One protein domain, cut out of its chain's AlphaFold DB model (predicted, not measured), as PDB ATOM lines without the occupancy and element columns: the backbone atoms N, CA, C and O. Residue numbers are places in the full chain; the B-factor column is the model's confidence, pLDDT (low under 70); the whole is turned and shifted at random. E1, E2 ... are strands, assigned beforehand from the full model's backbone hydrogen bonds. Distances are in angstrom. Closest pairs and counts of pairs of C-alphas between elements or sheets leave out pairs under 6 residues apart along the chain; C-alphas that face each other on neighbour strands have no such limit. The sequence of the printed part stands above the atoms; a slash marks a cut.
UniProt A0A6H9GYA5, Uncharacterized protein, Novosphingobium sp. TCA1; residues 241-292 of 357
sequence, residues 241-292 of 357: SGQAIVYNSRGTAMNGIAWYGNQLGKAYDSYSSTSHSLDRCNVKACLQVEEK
ATOM      1  N   SER A 241     -19.776 -30.812 -18.145       72.88
ATOM      2  CA  SER A 241     -18.465 -31.275 -17.671       72.88
ATOM      3  C   SER A 241     -17.345 -30.340 -18.132       72.88
ATOM      4  O   SER A 241     -17.373 -29.851 -19.265       72.88
ATOM      5  N   GLY A 242     -16.366 -30.099 -17.257       75.69
ATOM      6  CA  GLY A 242     -15.266 -29.165 -17.517       75.69
ATOM      7  C   GLY A 242     -15.599 -27.688 -17.266       75.69
ATOM      8  O   GLY A 242     -14.725 -26.842 -17.434       75.69
ATOM      9  N   GLN A 243     -16.826 -27.363 -16.843       83.31
ATOM     10  CA  GLN A 243     -17.171 -26.036 -16.326       83.31
ATOM     11  C   GLN A 243     -17.036 -25.993 -14.798       83.31
ATOM     12  O   GLN A 243     -17.188 -27.012 -14.120       83.31
ATOM     13  N   ALA A 244     -16.762 -24.802 -14.255       84.31
ATOM     14  CA  ALA A 244     -16.558 -24.601 -12.824       84.31
ATOM     15  C   ALA A 244     -17.171 -23.288 -12.321       84.31
ATOM     16  O   ALA A 244     -17.172 -22.280 -13.030       84.31
ATOM     17  N   ILE A 245     -17.651 -23.293 -11.076       89.62
ATOM     18  CA  ILE A 245     -17.927 -22.075 -10.306       89.62
ATOM     19  C   ILE A 245     -16.625 -21.714  -9.601       89.62
ATOM     20  O   ILE A 245     -16.176 -22.452  -8.729       89.62
ATOM     21  N   VAL A 246     -16.000 -20.606  -9.992       86.94
ATOM     22  CA  VAL A 246     -14.676 -20.214  -9.491       86.94
ATOM     23  C   VAL A 246     -14.796 -19.056  -8.503       86.94
ATOM     24  O   VAL A 246     -15.410 -18.032  -8.797       86.94
ATOM     25  N   TYR A 247     -14.166 -19.198  -7.339       88.38
ATOM     26  CA  TYR A 247     -14.198 -18.238  -6.238       88.38
ATOM     27  C   TYR A 247     -12.893 -17.440  -6.140       88.38
ATOM     28  O   TYR A 247     -11.820 -17.947  -6.459       88.38
ATOM     29  N   ASN A 248     -12.965 -16.209  -5.613       86.56
ATOM     30  CA  ASN A 248     -11.805 -15.322  -5.399       86.56
ATOM     31  C   ASN A 248     -10.997 -15.031  -6.687       86.56
ATOM     32  O   ASN A 248      -9.785 -14.812  -6.640       86.56
ATOM     33  N   SER A 249     -11.667 -15.040  -7.842       82.19
ATOM     34  CA  SER A 249     -11.108 -14.539  -9.099       82.19
ATOM     35  C   SER A 249     -10.904 -13.027  -9.033       82.19
ATOM     36  O   SER A 249     -11.611 -12.322  -8.312       82.19
ATOM     37  N   ARG A 250      -9.932 -12.517  -9.788       81.88
ATOM     38  CA  ARG A 250      -9.613 -11.087  -9.856       81.88
ATOM     39  C   ARG A 250      -9.449 -10.651 -11.303       81.88
ATOM     40  O   ARG A 250      -8.984 -11.425 -12.137       81.88
ATOM     41  N   GLY A 251      -9.825  -9.408 -11.583       70.50
ATOM     42  CA  GLY A 251      -9.430  -8.729 -12.811       70.50
ATOM     43  C   GLY A 251      -8.059  -8.095 -12.614       70.50
ATOM     44  O   GLY A 251      -7.882  -7.263 -11.726       70.50
ATOM     45  N   THR A 252      -7.082  -8.500 -13.410       64.12
ATOM     46  CA  THR A 252      -5.805  -7.810 -13.572       64.12
ATOM     47  C   THR A 252      -5.802  -7.103 -14.917       64.12
ATOM     48  O   THR A 252      -6.371  -7.588 -15.893       64.12
ATOM     49  N   ALA A 253      -5.187  -5.926 -14.971       48.16
ATOM     50  CA  ALA A 253      -5.153  -5.146 -16.195       48.16
ATOM     51  C   ALA A 253      -4.387  -5.901 -17.292       48.16
ATOM     52  O   ALA A 253      -3.181  -6.115 -17.179       48.16
ATOM     53  N   MET A 254      -5.075  -6.261 -18.371       43.34
ATOM     54  CA  MET A 254      -4.431  -6.660 -19.620       43.34
ATOM     55  C   MET A 254      -4.268  -5.401 -20.454       43.34
ATOM     56  O   MET A 254      -5.254  -4.785 -20.847       43.34
ATOM     57  N   ASN A 255      -3.019  -4.979 -20.661       37.03
ATOM     58  CA  ASN A 255      -2.683  -3.742 -21.373       37.03
ATOM     59  C   ASN A 255      -3.422  -2.501 -20.829       37.03
ATOM     60  O   ASN A 255      -3.887  -1.660 -21.588       37.03
ATOM     61  N   GLY A 256      -3.531  -2.397 -19.500       39.03
ATOM     62  CA  GLY A 256      -4.142  -1.246 -18.824       39.03
ATOM     63  C   GLY A 256      -5.649  -1.355 -18.569       39.03
ATOM     64  O   GLY A 256      -6.200  -0.466 -17.932       39.03
ATOM     65  N   ILE A 257      -6.308  -2.439 -18.996       34.91
ATOM     66  CA  ILE A 257      -7.769  -2.588 -18.918       34.91
ATOM     67  C   ILE A 257      -8.149  -3.870 -18.154       34.91
ATOM     68  O   ILE A 257      -7.677  -4.956 -18.482       34.91
ATOM     69  N   ALA A 258      -8.999  -3.753 -17.124       50.94
ATOM     70  CA  ALA A 258      -9.410  -4.854 -16.236       50.94
ATOM     71  C   ALA A 258     -10.942  -5.053 -16.218       50.94
ATOM     72  O   ALA A 258     -11.588  -4.893 -15.187       50.94
ATOM     73  N   TRP A 259     -11.535  -5.371 -17.374       48.50
ATOM     74  CA  TRP A 259     -13.000  -5.449 -17.552       48.50
ATOM     75  C   TRP A 259     -13.650  -6.736 -17.024       48.50
ATOM     76  O   TRP A 259     -14.868  -6.792 -16.849       48.50
ATOM     77  N   TYR A 260     -12.858  -7.781 -16.776       54.91
ATOM     78  CA  TYR A 260     -13.351  -9.060 -16.282       54.91
ATOM     79  C   TYR A 260     -12.316  -9.813 -15.451       54.91
ATOM     80  O   TYR A 260     -11.125  -9.502 -15.472       54.91
ATOM     81  N   GLY A 261     -12.773 -10.828 -14.712       66.62
ATOM     82  CA  GLY A 261     -11.902 -11.735 -13.971       66.62
ATOM     83  C   GLY A 261     -11.077 -12.619 -14.908       66.62
ATOM     84  O   GLY A 261     -11.529 -13.684 -15.304       66.62
ATOM     85  N   ASN A 262      -9.867 -12.183 -15.248       59.12
ATOM     86  CA  ASN A 262      -8.900 -12.893 -16.097       59.12
ATOM     87  C   ASN A 262      -7.818 -13.635 -15.290       59.12
ATOM     88  O   ASN A 262      -7.076 -14.447 -15.838       59.12
ATOM     89  N   GLN A 263      -7.731 -13.386 -13.984       78.56
ATOM     90  CA  GLN A 263      -6.970 -14.200 -13.052       78.56
ATOM     91  C   GLN A 263      -7.952 -15.031 -12.232       78.56
ATOM     92  O   GLN A 263      -8.475 -14.587 -11.206       78.56
ATOM     93  N   LEU A 264      -8.219 -16.246 -12.706       80.94
ATOM     94  CA  LEU A 264      -9.118 -17.164 -12.021       80.94
ATOM     95  C   LEU A 264      -8.556 -17.548 -10.649       80.94
ATOM     96  O   LEU A 264      -7.363 -17.827 -10.489       80.94
ATOM     97  N   GLY A 265      -9.429 -17.549  -9.645       83.69
ATOM     98  CA  GLY A 265      -9.074 -18.047  -8.329       83.69
ATOM     99  C   GLY A 265      -8.865 -19.561  -8.347       83.69
ATOM    100  O   GLY A 265      -9.351 -20.280  -9.215       83.69
ATOM    101  N   LYS A 266      -8.107 -20.061  -7.372       84.50
ATOM    102  CA  LYS A 266      -7.799 -21.498  -7.255       84.50
ATOM    103  C   LYS A 266      -8.835 -22.281  -6.445       84.50
ATOM    104  O   LYS A 266      -8.682 -23.484  -6.281       84.50
ATOM    105  N   ALA A 267      -9.832 -21.601  -5.880       86.75
ATOM    106  CA  ALA A 267     -10.940 -22.251  -5.196       86.75
ATOM    107  C   ALA A 267     -12.118 -22.362  -6.162       86.75
ATOM    108  O   ALA A 267     -12.480 -21.359  -6.775       86.75
ATOM    109  N   TYR A 268     -12.693 -23.551  -6.311       87.50
ATOM    110  CA  TYR A 268     -13.755 -23.792  -7.284       87.50
ATOM    111  C   TYR A 268     -14.620 -25.005  -6.937       87.50
ATOM    112  O   TYR A 268     -14.181 -25.896  -6.211       87.50
ATOM    113  N   ASP A 269     -15.818 -25.038  -7.518       90.44
ATOM    114  CA  ASP A 269     -16.676 -26.220  -7.608       90.44
ATOM    115  C   ASP A 269     -16.780 -26.665  -9.074       90.44
ATOM    116  O   ASP A 269     -17.055 -25.833  -9.940       90.44
ATOM    117  N   SER A 270     -16.571 -27.950  -9.377       88.69
ATOM    118  CA  SER A 270     -16.643 -28.477 -10.752       88.69
ATOM    119  C   SER A 270     -17.105 -29.932 -10.833       88.69
ATOM    120  O   SER A 270     -17.086 -30.657  -9.841       88.69
ATOM    121  N   TYR A 271     -17.445 -30.374 -12.048       85.19
ATOM    122  CA  TYR A 271     -17.641 -31.788 -12.376       85.19
ATOM    123  C   TYR A 271     -16.577 -32.285 -13.366       85.19
ATOM    124  O   TYR A 271     -16.417 -31.717 -14.455       85.19
ATOM    125  N   SER A 272     -15.884 -33.369 -13.003       80.56
ATOM    126  CA  SER A 272     -14.903 -34.054 -13.851       80.56
ATOM    127  C   SER A 272     -15.538 -35.267 -14.523       80.56
ATOM    128  O   SER A 272     -15.899 -36.237 -13.862       80.56
ATOM    129  N   SER A 273     -15.632 -35.260 -15.854       78.94
ATOM    130  CA  SER A 273     -16.088 -36.433 -16.616       78.94
ATOM    131  C   SER A 273     -15.043 -37.545 -16.693       78.94
ATOM    132  O   SER A 273     -15.387 -38.665 -17.043       78.94
ATOM    133  N   THR A 274     -13.773 -37.245 -16.411       76.12
ATOM    134  CA  THR A 274     -12.691 -38.240 -16.391       76.12
ATOM    135  C   THR A 274     -12.687 -39.020 -15.081       76.12
ATOM    136  O   THR A 274     -12.495 -40.231 -15.093       76.12
ATOM    137  N   SER A 275     -12.923 -38.328 -13.964       70.62
ATOM    138  CA  SER A 275     -12.953 -38.924 -12.623       70.62
ATOM    139  C   SER A 275     -14.368 -39.274 -12.153       70.62
ATOM    140  O   SER A 275     -14.520 -39.875 -11.096       70.62
ATOM    141  N   HIS A 276     -15.401 -38.894 -12.916       77.50
ATOM    142  CA  HIS A 276     -16.813 -39.020 -12.536       77.50
ATOM    143  C   HIS A 276     -17.096 -38.460 -11.129       77.50
ATOM    144  O   HIS A 276     -17.816 -39.064 -10.334       77.50
ATOM    145  N   SER A 277     -16.497 -37.307 -10.814       77.62
ATOM    146  CA  SER A 277     -16.502 -36.722  -9.471       77.62
ATOM    147  C   SER A 277     -17.077 -35.309  -9.444       77.62
ATOM    148  O   SER A 277     -16.904 -34.520 -10.381       77.62
ATOM    149  N   LEU A 278     -17.754 -34.988  -8.338       82.62
ATOM    150  CA  LEU A 278     -18.007 -33.607  -7.941       82.62
ATOM    151  C   LEU A 278     -16.845 -33.150  -7.059       82.62
ATOM    152  O   LEU A 278     -16.611 -33.731  -5.997       82.62
ATOM    153  N   ASP A 279     -16.162 -32.092  -7.478       81.75
ATOM    154  CA  ASP A 279     -14.980 -31.590  -6.792       81.75
ATOM    155  C   ASP A 279     -15.263 -30.211  -6.199       81.75
ATOM    156  O   ASP A 279     -15.642 -29.286  -6.918       81.75
ATOM    157  N   ARG A 280     -15.032 -30.065  -4.891       85.44
ATOM    158  CA  ARG A 280     -14.930 -28.766  -4.215       85.44
ATOM    159  C   ARG A 280     -13.493 -28.552  -3.781       85.44
ATOM    160  O   ARG A 280     -13.022 -29.168  -2.823       85.44
ATOM    161  N   CYS A 281     -12.803 -27.668  -4.478       78.69
ATOM    162  CA  CYS A 281     -11.375 -27.454  -4.324       78.69
ATOM    163  C   CYS A 281     -11.059 -26.092  -3.714       78.69
ATOM    164  O   CYS A 281     -11.725 -25.089  -3.975       78.69
ATOM    165  N   ASN A 282      -9.991 -26.044  -2.922       80.88
ATOM    166  CA  ASN A 282      -9.295 -24.816  -2.556       80.88
ATOM    167  C   ASN A 282      -7.815 -24.910  -2.968       80.88
ATOM    168  O   ASN A 282      -7.381 -25.885  -3.571       80.88
ATOM    169  N   VAL A 283      -7.014 -23.901  -2.610       70.81
ATOM    170  CA  VAL A 283      -5.588 -23.809  -2.984       70.81
ATOM    171  C   VAL A 283      -4.751 -25.024  -2.535       70.81
ATOM    172  O   VAL A 283      -3.677 -25.245  -3.088       70.81
ATOM    173  N   LYS A 284      -5.192 -25.772  -1.516       67.44
ATOM    174  CA  LYS A 284      -4.411 -26.824  -0.847       67.44
ATOM    175  C   LYS A 284      -4.999 -28.231  -0.971       67.44
ATOM    176  O   LYS A 284      -4.238 -29.182  -0.851       67.44
ATOM    177  N   ALA A 285      -6.311 -28.374  -1.149       71.81
ATOM    178  CA  ALA A 285      -6.975 -29.675  -1.178       71.81
ATOM    179  C   ALA A 285      -8.327 -29.617  -1.901       71.81
ATOM    180  O   ALA A 285      -8.971 -28.566  -1.955       71.81
ATOM    181  N   CYS A 286      -8.768 -30.776  -2.386       69.06
ATOM    182  CA  CYS A 286     -10.097 -30.992  -2.940       69.06
ATOM    183  C   CYS A 286     -10.864 -31.991  -2.077       69.06
ATOM    184  O   CYS A 286     -10.329 -33.031  -1.703       69.06
ATOM    185  N   LEU A 287     -12.127 -31.684  -1.789       78.38
ATOM    186  CA  LEU A 287     -13.101 -32.697  -1.414       78.38
ATOM    187  C   LEU A 287     -13.688 -33.250  -2.713       78.38
ATOM    188  O   LEU A 287     -14.388 -32.523  -3.417       78.38
ATOM    189  N   GLN A 288     -13.381 -34.508  -3.017       73.31
ATOM    190  CA  GLN A 288     -13.890 -35.197  -4.199       73.31
ATOM    191  C   GLN A 288     -14.956 -36.197  -3.770       73.31
ATOM    192  O   GLN A 288     -14.733 -37.021  -2.881       73.31
ATOM    193  N   VAL A 289     -16.130 -36.102  -4.383       75.00
ATOM    194  CA  VAL A 289     -17.202 -37.082  -4.216       75.00
ATOM    195  C   VAL A 289     -17.251 -37.911  -5.489       75.00
ATOM    196  O   VAL A 289     -17.803 -37.475  -6.497       75.00
ATOM    197  N   GLU A 290     -16.625 -39.083  -5.440       68.19
ATOM    198  CA  GLU A 290     -16.644 -40.084  -6.510       68.19
ATOM    199  C   GLU A 290     -17.857 -41.020  -6.357       68.19
ATOM    200  O   GLU A 290     -18.418 -41.158  -5.266       68.19
ATOM    201  N   GLU A 291     -18.248 -41.721  -7.427       61.78
ATOM    202  CA  GLU A 291     -19.382 -42.668  -7.415       61.78
ATOM    203  C   GLU A 291     -19.263 -43.782  -6.350       61.78
ATOM    204  O   GLU A 291     -20.262 -44.406  -5.979       61.78
ATOM    205  N   LYS A 292     -18.065 -44.028  -5.801       55.81
ATOM    206  CA  LYS A 292     -17.843 -44.971  -4.696       55.81
ATOM    207  C   LYS A 292     -17.959 -44.255  -3.347       55.81
ATOM    208  O   LYS A 292     -16.990 -43.795  -2.757       55.81
TER     209      LYS A 292
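Overview. This is residues 241 to 292 of the 357 residues of an uncharacterized protein of Novosphingobium sp. TCA1 (UniProt A0A6H9GYA5). There is little regular structure: a small sheet of four antiparallel strands, with a long loop, residues 248 to 266, reaching away from it between E1 and E2. The printed part has 52 residues, 20 of them in E1, E2, E3 and E4, which follow in that order along the chain and across the sheet, with no named helix: all strand, a meander, each strand the antiparallel neighbour of the one before. It is loose, radius of gyration of the C-alphas 13.7 A, and spans 48 by 21 by 12 A.

Along the chain. E1, residues 244 to 247, begins at C-alpha 244 (-16.558, -24.601, -12.824) and is 9.5 A long. E2, residues 267 to 272, is 15.2 A long. E3, residues 277 to 281, and E4, residues 286 to 290, are 11.8 A each; E4 ends at C-alpha 290 (-16.644, -40.084, -6.510).

Arrangement. Hairpin E1 and E2, at 171 degrees, has N 245 and O 269 within hydrogen-bond range, 2.8 A. Hairpin E2 and E3 has N 270 and O 279, 2.9 A. Hairpin E3 and E4 has N 280 and O 287, 2.9 A. Edge strands E1 and E4 are apart.

Size, cuts and confidence. The C-alphas farthest apart, of Gly 256 and Lys 292, are 47.9 A apart. The printed part has no cut. The link E1 to E2 is long. Residues 252 to 262, 284, 286 and 290 to 292 have pLDDT under 70.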